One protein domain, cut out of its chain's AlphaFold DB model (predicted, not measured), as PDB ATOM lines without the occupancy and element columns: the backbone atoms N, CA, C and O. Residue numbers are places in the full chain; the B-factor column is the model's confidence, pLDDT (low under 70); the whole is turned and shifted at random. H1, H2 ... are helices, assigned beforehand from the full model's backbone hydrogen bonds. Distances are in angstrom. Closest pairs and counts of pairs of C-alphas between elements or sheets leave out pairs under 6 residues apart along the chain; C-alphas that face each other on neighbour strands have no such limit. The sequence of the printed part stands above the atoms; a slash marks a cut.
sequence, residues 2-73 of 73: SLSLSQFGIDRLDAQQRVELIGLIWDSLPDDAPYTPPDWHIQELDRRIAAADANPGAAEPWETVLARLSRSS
ATOM      1  N   SER A   2     270.769 177.466 149.659       85.81
ATOM      2  CA  SER A   2     271.149 178.632 148.853       85.81
ATOM      3  C   SER A   2     271.448 178.200 147.419       85.81
ATOM      4  O   SER A   2     272.263 177.305 147.209       85.81
ATOM      5  N   LEU A   3     270.804 178.840 146.446       91.62
ATOM      6  CA  LEU A   3     271.131 178.676 145.032       91.62
ATOM      7  C   LEU A   3     272.477 179.351 144.722       91.62
ATOM      8  O   LEU A   3     272.803 180.377 145.317       91.62
ATOM      9  N   SER A   4     273.254 178.790 143.792       94.12
ATOM     10  CA  SER A   4     274.502 179.398 143.304       94.12
ATOM     11  C   SER A   4     274.494 179.526 141.782       94.12
ATOM     12  O   SER A   4     273.890 178.707 141.095       94.12
ATOM     13  N   LEU A   5     275.191 180.530 141.245       94.06
ATOM     14  CA  LEU A   5     275.260 180.753 139.795       94.06
ATOM     15  C   LEU A   5     275.920 179.577 139.062       94.06
ATOM     16  O   LEU A   5     275.430 179.164 138.013       94.06
ATOM     17  N   SER A   6     276.975 178.999 139.642       95.00
ATOM     18  CA  SER A   6     277.689 177.857 139.061       95.00
ATOM     19  C   SER A   6     276.838 176.589 138.989       95.00
ATOM     20  O   SER A   6     276.996 175.809 138.054       95.00
ATOM     21  N   GLN A   7     275.887 176.393 139.912       96.62
ATOM     22  CA  GLN A   7     274.942 175.268 139.848       96.62
ATOM     23  C   GLN A   7     274.085 175.301 138.573       96.62
ATOM     24  O   GLN A   7     273.708 174.250 138.062       96.62
ATOM     25  N   PHE A   8     273.800 176.496 138.057       94.12
ATOM     26  CA  PHE A   8     272.995 176.707 136.852       94.12
ATOM     27  C   PHE A   8     273.842 177.086 135.626       94.12
ATOM     28  O   PHE A   8     273.288 177.421 134.584       94.12
ATOM     29  N   GLY A   9     275.176 177.066 135.739       96.06
ATOM     30  CA  GLY A   9     276.095 177.470 134.667       96.06
ATOM     31  C   GLY A   9     276.021 178.953 134.280       96.06
ATOM     32  O   GLY A   9     276.557 179.343 133.243       96.06
ATOM     33  N   ILE A  10     275.370 179.788 135.096       96.81
ATOM     34  CA  ILE A  10     275.161 181.223 134.832       96.81
ATOM     35  C   ILE A  10     276.483 181.997 134.949       96.81
ATOM     36  O   ILE A  10     276.669 183.046 134.334       96.81
ATOM     37  N   ASP A  11     277.444 181.461 135.700       96.56
ATOM     38  CA  ASP A  11     278.798 181.996 135.824       96.56
ATOM     39  C   ASP A  11     279.560 182.046 134.489       96.56
ATOM     40  O   ASP A  11     280.432 182.900 134.329       96.56
ATOM     41  N   ARG A  12     279.188 181.203 133.518       97.25
ATOM     42  CA  ARG A  12     279.781 181.156 132.169       97.25
ATOM     43  C   ARG A  12     279.151 182.133 131.181       97.25
ATOM     44  O   ARG A  12     279.706 182.328 130.105       97.25
ATOM     45  N   LEU A  13     278.000 182.705 131.531       98.00
ATOM     46  CA  LEU A  13     277.302 183.672 130.695       98.00
ATOM     47  C   LEU A  13     277.973 185.040 130.800       98.00
ATOM     48  O   LEU A  13     278.353 185.464 131.901       98.00
ATOM     49  N   ASP A  14     278.062 185.739 129.673       97.94
ATOM     50  CA  ASP A  14     278.435 187.150 129.657       97.94
ATOM     51  C   ASP A  14     277.313 188.042 130.227       97.94
ATOM     52  O   ASP A  14     276.222 187.584 130.581       97.94
ATOM     53  N   ALA A  15     277.587 189.341 130.372       97.06
ATOM     54  CA  ALA A  15     276.629 190.273 130.961       97.06
ATOM     55  C   ALA A  15     275.320 190.374 130.158       97.06
ATOM     56  O   ALA A  15     274.253 190.479 130.761       97.06
ATOM     57  N   GLN A  16     275.383 190.314 128.827       97.56
ATOM     58  CA  GLN A  16     274.208 190.432 127.966       97.56
ATOM     59  C   GLN A  16     273.330 189.181 128.069       97.56
ATOM     60  O   GLN A  16     272.127 189.293 128.292       97.56
ATOM     61  N   GLN A  17     273.937 187.997 128.005       97.88
ATOM     62  CA  GLN A  17     273.256 186.712 128.168       97.88
ATOM     63  C   GLN A  17     272.595 186.580 129.543       97.88
ATOM     64  O   GLN A  17     271.516 186.005 129.669       97.88
ATOM     65  N   ARG A  18     273.213 187.132 130.595       97.81
ATOM     66  CA  ARG A  18     272.599 187.167 131.931       97.81
ATOM     67  C   ARG A  18     271.354 188.045 131.969       97.81
ATOM     68  O   ARG A  18     270.381 187.658 132.605       97.81
ATOM     69  N   VAL A  19     271.376 189.201 131.307       97.69
ATOM     70  CA  VAL A  19     270.204 190.088 131.221       97.69
ATOM     71  C   VAL A  19     269.078 189.420 130.432       97.69
ATOM     72  O   VAL A  19     267.935 189.440 130.881       97.69
ATOM     73  N   GLU A  20     269.397 188.769 129.313       98.06
ATOM     74  CA  GLU A  20     268.426 187.988 128.537       98.06
ATOM     75  C   GLU A  20     267.804 186.865 129.381       98.06
ATOM     76  O   GLU A  20     266.583 186.724 129.431       98.06
ATOM     77  N   LEU A  21     268.629 186.123 130.126       97.75
ATOM     78  CA  LEU A  21     268.161 185.074 131.030       97.75
ATOM     79  C   LEU A  21     267.251 185.614 132.144       97.75
ATOM     80  O   LEU A  21     266.270 184.959 132.485       97.75
ATOM     81  N   ILE A  22     267.551 186.792 132.707       97.00
ATOM     82  CA  ILE A  22     266.676 187.442 133.697       97.00
ATOM     83  C   ILE A  22     265.285 187.677 133.098       97.00
ATOM     84  O   ILE A  22     264.299 187.368 133.763       97.00
ATOM     85  N   GLY A  23     265.210 188.159 131.853       96.44
ATOM     86  CA  GLY A  23     263.944 188.342 131.140       96.44
ATOM     87  C   GLY A  23     263.183 187.028 130.959       96.44
ATOM     88  O   GLY A  23     262.035 186.927 131.372       96.44
ATOM     89  N   LEU A  24     263.846 185.984 130.453       97.50
ATOM     90  CA  LEU A  24     263.220 184.668 130.257       97.50
ATOM     91  C   LEU A  24     262.698 184.051 131.562       97.50
ATOM     92  O   LEU A  24     261.627 183.449 131.576       97.50
ATOM     93  N   ILE A  25     263.453 184.181 132.658       95.25
ATOM     94  CA  ILE A  25     263.008 183.708 133.974       95.25
ATOM     95  C   ILE A  25     261.788 184.507 134.420       95.25
ATOM     96  O   ILE A  25     260.819 183.904 134.875       95.25
ATOM     97  N   TRP A  26     261.830 185.833 134.277       93.75
ATOM     98  CA  TRP A  26     260.726 186.711 134.643       93.75
ATOM     99  C   TRP A  26     259.443 186.359 133.884       93.75
ATOM    100  O   TRP A  26     258.415 186.138 134.515       93.75
ATOM    101  N   ASP A  27     259.530 186.191 132.565       93.56
ATOM    102  CA  ASP A  27     258.398 185.835 131.700       93.56
ATOM    103  C   ASP A  27     257.863 184.417 131.955       93.56
ATOM    104  O   ASP A  27     256.739 184.090 131.581       93.56
ATOM    105  N   SER A  28     258.664 183.549 132.583       92.81
ATOM    106  CA  SER A  28     258.240 182.196 132.962       92.81
ATOM    107  C   SER A  28     257.470 182.139 134.283       92.81
ATOM    108  O   SER A  28     256.904 181.092 134.609       92.81
ATOM    109  N   LEU A  29     257.474 183.225 135.068       89.44
ATOM    110  CA  LEU A  29     256.741 183.277 136.327       89.44
ATOM    111  C   LEU A  29     255.235 183.324 136.045       89.44
ATOM    112  O   LEU A  29     254.801 184.056 135.160       89.44
ATOM    113  N   PRO A  30     254.420 182.561 136.786       88.44
ATOM    114  CA  PRO A  30     252.985 182.590 136.585       88.44
ATOM    115  C   PRO A  30     252.387 183.882 137.164       88.44
ATOM    116  O   PRO A  30     252.726 184.290 138.278       88.44
ATOM    117  N   ASP A  31     251.459 184.494 136.426       81.38
ATOM    118  CA  ASP A  31     250.772 185.733 136.832       81.38
ATOM    119  C   ASP A  31     249.910 185.564 138.096       81.38
ATOM    120  O   ASP A  31     249.562 186.540 138.761       81.38
ATOM    121  N   ASP A  32     249.546 184.326 138.436       78.56
ATOM    122  CA  ASP A  32     248.683 183.978 139.565       78.56
ATOM    123  C   ASP A  32     249.456 183.584 140.832       78.56
ATOM    124  O   ASP A  32     248.851 183.131 141.810       78.56
ATOM    125  N   ALA A  33     250.781 183.775 140.850       70.06
ATOM    126  CA  ALA A  33     251.578 183.543 142.044       70.06
ATOM    127  C   ALA A  33     251.005 184.375 143.210       70.06
ATOM    128  O   ALA A  33     250.953 185.604 143.112       70.06
ATOM    129  N   PRO A  34     250.586 183.750 144.330       70.00
ATOM    130  CA  PRO A  34     249.995 184.469 145.449       70.00
ATOM    131  C   PRO A  34     251.088 185.258 146.174       70.00
ATOM    132  O   PRO A  34     251.681 184.805 147.152       70.00
ATOM    133  N   TYR A  35     251.369 186.456 145.673       78.75
ATOM    134  CA  TYR A  35     252.144 187.461 146.369       78.75
ATOM    135  C   TYR A  35     251.182 188.485 146.953       78.75
ATOM    136  O   TYR A  35     250.583 189.290 146.241       78.75
ATOM    137  N   THR A  36     251.028 188.451 148.271       83.31
ATOM    138  CA  THR A  36     250.353 189.512 149.013       83.31
ATOM    139  C   THR A  36     251.435 190.371 149.660       83.31
ATOM    140  O   THR A  36     252.118 189.889 150.570       83.31
ATOM    141  N   PRO A  37     251.651 191.613 149.188       86.56
ATOM    142  CA  PRO A  37     252.564 192.534 149.847       86.56
ATOM    143  C   PRO A  37     252.134 192.741 151.308       86.56
ATOM    144  O   PRO A  37     250.936 192.798 151.579       86.56
ATOM    145  N   PRO A  38     253.074 192.892 152.255       94.31
ATOM    146  CA  PRO A  38     252.737 193.329 153.604       94.31
ATOM    147  C   PRO A  38     251.995 194.671 153.586       94.31
ATOM    148  O   PRO A  38     252.337 195.545 152.790       94.31
ATOM    149  N   ASP A  39     251.062 194.884 154.515       95.88
ATOM    150  CA  ASP A  39     250.233 196.103 154.561       95.88
ATOM    151  C   ASP A  39     251.051 197.403 154.541       95.88
ATOM    152  O   ASP A  39     250.660 198.387 153.917       95.88
ATOM    153  N   TRP A  40     252.224 197.408 155.178       95.62
ATOM    154  CA  TRP A  40     253.090 198.585 155.210       95.62
ATOM    155  C   TRP A  40     253.676 198.942 153.832       95.62
ATOM    156  O   TRP A  40     253.918 200.120 153.575       95.62
ATOM    157  N   HIS A  41     253.867 197.966 152.929       95.19
ATOM    158  CA  HIS A  41     254.245 198.250 151.537       95.19
ATOM    159  C   HIS A  41     253.130 199.029 150.846       95.19
ATOM    160  O   HIS A  41     253.403 200.035 150.200       95.19
ATOM    161  N   ILE A  42     251.884 198.569 150.995       94.94
ATOM    162  CA  ILE A  42     250.716 199.204 150.374       94.94
ATOM    163  C   ILE A  42     250.556 200.631 150.894       94.94
ATOM    164  O   ILE A  42     250.482 201.567 150.106       94.94
ATOM    165  N   GLN A  43     250.629 200.818 152.214       96.94
ATOM    166  CA  GLN A  43     250.549 202.139 152.840       96.94
ATOM    167  C   GLN A  43     251.642 203.096 152.348       96.94
ATOM    168  O   GLN A  43     251.381 204.280 152.126       96.94
ATOM    169  N   GLU A  44     252.870 202.607 152.166       97.25
ATOM    170  CA  GLU A  44     253.959 203.427 151.636       97.25
ATOM    171  C   GLU A  44     253.740 203.789 150.161       97.25
ATOM    172  O   GLU A  44     254.016 204.923 149.762       97.25
ATOM    173  N   LEU A  45     253.215 202.867 149.350       95.56
ATOM    174  CA  LEU A  45     252.847 203.158 147.963       95.56
ATOM    175  C   LEU A  45     251.753 204.228 147.900       95.56
ATOM    176  O   LEU A  45     251.937 205.228 147.204       95.56
ATOM    177  N   ASP A  46     250.686 204.081 148.686       96.75
ATOM    178  CA  ASP A  46     249.591 205.054 148.762       96.75
ATOM    179  C   ASP A  46     250.100 206.440 149.178       96.75
ATOM    180  O   ASP A  46     249.771 207.455 148.557       96.75
ATOM    181  N   ARG A  47     250.983 206.497 150.185       96.38
ATOM    182  CA  ARG A  47     251.612 207.745 150.635       96.38
ATOM    183  C   ARG A  47     252.420 208.410 149.517       96.38
ATOM    184  O   ARG A  47     252.380 209.634 149.377       96.38
ATOM    185  N   ARG A  48     253.183 207.634 148.740       93.94
ATOM    186  CA  ARG A  48     254.011 208.157 147.637       93.94
ATOM    187  C   ARG A  48     253.172 208.624 146.453       93.94
ATOM    188  O   ARG A  48     253.520 209.646 145.867       93.94
ATOM    189  N   ILE A  49     252.085 207.923 146.138       93.75
ATOM    190  CA  ILE A  49     251.125 208.330 145.104       93.75
ATOM    191  C   ILE A  49     250.468 209.653 145.506       93.75
ATOM    192  O   ILE A  49     250.567 210.625 144.764       93.75
ATOM    193  N   ALA A  50     249.933 209.751 146.727       95.81
ATOM    194  CA  ALA A  50     249.316 210.983 147.221       95.81
ATOM    195  C   ALA A  50     250.290 212.178 147.220       95.81
ATOM    196  O   ALA A  50     249.902 213.303 146.910       95.81
ATOM    197  N   ALA A  51     251.566 211.946 147.542       93.44
ATOM    198  CA  ALA A  51     252.596 212.981 147.475       93.44
ATOM    199  C   ALA A  51     252.891 213.437 146.033       93.44
ATOM    200  O   ALA A  51     253.127 214.626 145.813       93.44
ATOM    201  N   ALA A  52     252.879 212.515 145.065       89.88
ATOM    202  CA  ALA A  52     253.052 212.836 143.651       89.88
ATOM    203  C   ALA A  52     251.844 213.612 143.098       89.88
ATOM    204  O   ALA A  52     252.030 214.632 142.437       89.88
ATOM    205  N   ASP A  53     250.624 213.199 143.445       91.69
ATOM    206  CA  ASP A  53     249.386 213.873 143.035       91.69
ATOM    207  C   ASP A  53     249.279 215.289 143.619       91.69
ATOM    208  O   ASP A  53     248.857 216.225 142.939       91.69
ATOM    209  N   ALA A  54     249.704 215.472 144.874       95.06
ATOM    210  CA  ALA A  54     249.729 216.778 145.530       95.06
ATOM    211  C   ALA A  54     250.804 217.723 144.962       95.06
ATOM    212  O   ALA A  54     250.705 218.938 145.144       95.06
ATOM    213  N   ASN A  55     251.831 217.192 144.288       92.38
ATOM    214  CA  ASN A  55     252.884 217.988 143.668       92.38
ATOM    215  C   ASN A  55     253.297 217.440 142.286       92.38
ATOM    216  O   ASN A  55     254.395 216.893 142.140       92.38
ATOM    217  N   PRO A  56     252.471 217.649 141.240       82.56
ATOM    218  CA  PRO A  56     252.743 217.127 139.898       82.56
ATOM    219  C   PRO A  56     254.047 217.647 139.272       82.56
ATOM    220  O   PRO A  56     254.602 217.019 138.376       82.56
ATOM    221  N   GLY A  57     254.558 218.791 139.743       86.06
ATOM    222  CA  GLY A  57     255.822 219.378 139.290       86.06
ATOM    223  C   GLY A  57     257.072 218.803 139.963       86.06
ATOM    224  O   GLY A  57     258.178 219.193 139.599       86.06
ATOM    225  N   ALA A  58     256.929 217.901 140.941       83.69
ATOM    226  CA  ALA A  58     258.065 217.242 141.593       83.69
ATOM    227  C   ALA A  58     258.743 216.187 140.707       83.69
ATOM    228  O   ALA A  58     259.872 215.784 140.992       83.69
ATOM    229  N   ALA A  59     258.055 215.711 139.667       85.38
ATOM    230  CA  ALA A  59     258.603 214.739 138.738       85.38
ATOM    231  C   ALA A  59     259.525 215.418 137.713       85.38
ATOM    232  O   ALA A  59     259.207 216.468 137.158       85.38
ATOM    233  N   GLU A  60     260.660 214.783 137.429       89.31
ATOM    234  CA  GLU A  60     261.555 215.168 136.338       89.31
ATOM    235  C   GLU A  60     261.286 214.241 135.139       89.31
ATOM    236  O   GLU A  60     261.283 213.019 135.320       89.31
ATOM    237  N   PRO A  61     261.061 214.772 133.919       91.25
ATOM    238  CA  PRO A  61     260.893 213.941 132.731       91.25
ATOM    239  C   PRO A  61     262.099 213.025 132.522       91.25
ATOM    240  O   PRO A  61     263.249 213.455 132.675       91.25
ATOM    241  N   TRP A  62     261.848 211.775 132.132       91.44
ATOM    242  CA  TRP A  62     262.903 210.774 131.965       91.44
ATOM    243  C   TRP A  62     263.976 211.222 130.967       91.44
ATOM    244  O   TRP A  62     265.165 211.016 131.197       91.44
ATOM    245  N   GLU A  63     263.585 211.926 129.906       93.75
ATOM    246  CA  GLU A  63     264.488 212.472 128.894       93.75
ATOM    247  C   GLU A  63     265.490 213.464 129.502       93.75
ATOM    248  O   GLU A  63     266.656 213.500 129.103       93.75
ATOM    249  N   THR A  64     265.064 214.238 130.507       93.94
ATOM    250  CA  THR A  64     265.930 215.196 131.215       93.94
ATOM    251  C   THR A  64     266.959 214.461 132.071       93.94
ATOM    252  O   THR A  64     268.151 214.787 132.027       93.94
ATOM    253  N   VAL A  65     266.524 213.421 132.792       93.12
ATOM    254  CA  VAL A  65     267.408 212.549 133.580       93.12
ATOM    255  C   VAL A  65     268.419 211.849 132.672       93.12
ATOM    256  O   VAL A  65     269.620 211.885 132.942       93.12
ATOM    257  N   LEU A  66     267.957 211.268 131.564       92.50
ATOM    258  CA  LEU A  66     268.792 210.558 130.601       92.50
ATOM    259  C   LEU A  66     269.842 211.482 129.977       92.50
ATOM    260  O   LEU A  66     271.019 211.127 129.925       92.50
ATOM    261  N   ALA A  67     269.445 212.690 129.571       94.56
ATOM    262  CA  ALA A  67     270.367 213.683 129.033       94.56
ATOM    263  C   ALA A  67     271.431 214.108 130.062       94.56
ATOM    264  O   ALA A  67     272.565 214.407 129.695       94.56
ATOM    265  N   ARG A  68     271.092 214.147 131.358       94.25
ATOM    266  CA  ARG A  68     272.062 214.407 132.436       94.25
ATOM    267  C   ARG A  68     273.053 213.254 132.602       94.25
ATOM    268  O   ARG A  68     274.247 213.511 132.749       94.25
ATOM    269  N   LEU A  69     272.575 212.012 132.552       93.31
ATOM    270  CA  LEU A  69     273.416 210.821 132.691       93.31
ATOM    271  C   LEU A  69     274.375 210.660 131.504       93.31
ATOM    272  O   LEU A  69     275.551 210.392 131.715       93.31
ATOM    273  N   SER A  70     273.916 210.902 130.274       88.06
ATOM    274  CA  SER A  70     274.745 210.751 129.070       88.06
ATOM    275  C   SER A  70     275.859 211.791 128.936       88.06
ATOM    276  O   SER A  70     276.865 211.513 128.297       88.06
ATOM    277  N   ARG A  71     275.707 212.972 129.549       84.25
ATOM    278  CA  ARG A  71     276.769 213.994 129.625       84.25
ATOM    279  C   ARG A  71     277.837 213.693 130.680       84.25
ATOM    280  O   ARG A  71     278.847 214.387 130.709       84.25
ATOM    281  N   SER A  72     277.575 212.742 131.576       71.94
ATOM    282  CA  SER A  72     278.463 212.396 132.695       71.94
ATOM    283  C   SER A  72     279.362 211.184 132.408       71.94
ATOM    284  O   SER A  72     280.167 210.832 133.269       71.94
ATOM    285  N   SER A  73     279.222 210.565 131.229       54.25
ATOM    286  CA  SER A  73     280.082 209.495 130.696       54.25
ATOM    287  C   SER A  73     281.053 210.043 129.660       54.25
ATOM    288  O   SER A  73     282.165 209.481 129.567       54.25
TER     289      SER A  73
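What this domain is: This is residues 2 to 73 of the 73 residues of an uncharacterized protein of Planctomycetia bacterium (UniProt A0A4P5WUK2). A wide, open, flat horseshoe: H2, the longest helix, makes one side, and long H1 and short H3 make the two ends round an empty middle. Residues 2 to 14, with no named element, fold back beside H1. The printed part has 72 residues, with three named helices in the order H1, H2, H3 and no named strand; the class is all helix. It is extended, with a radius of gyration of the C-alphas of 19.1 A and spans of 49 by 41 by 21 A.

Where its parts are: H2, residues 39 to 54, is 22.6 A long from C-alpha 39 at (250.233, 196.103, 154.561). H1, residues 15 to 27, is 18.8 A long from C-alpha 15 at (276.629, 190.273, 130.961). H3, residues 62 to 70, is 12.2 A long and ends at C-alpha 70 at (274.745, 210.751, 129.070).

How they stand to each other: H2 is apart from H1 and from H3, and H1 and H3 are apart. Residues 22 to 73 stand free. In H1, H2 and H3 every O i to N i+4 pair is within hydrogen-bond range.

The domain as a whole: The C-alphas of Gln 7 and Ala 54, the two farthest apart, are 48.9 A apart. The printed part has no cut. The link H1 to H2 is long, with 11 residues; H2 to H3 is short, with 7. Mean pLDDT of the printed part is 91.4; residue 73 is under 70.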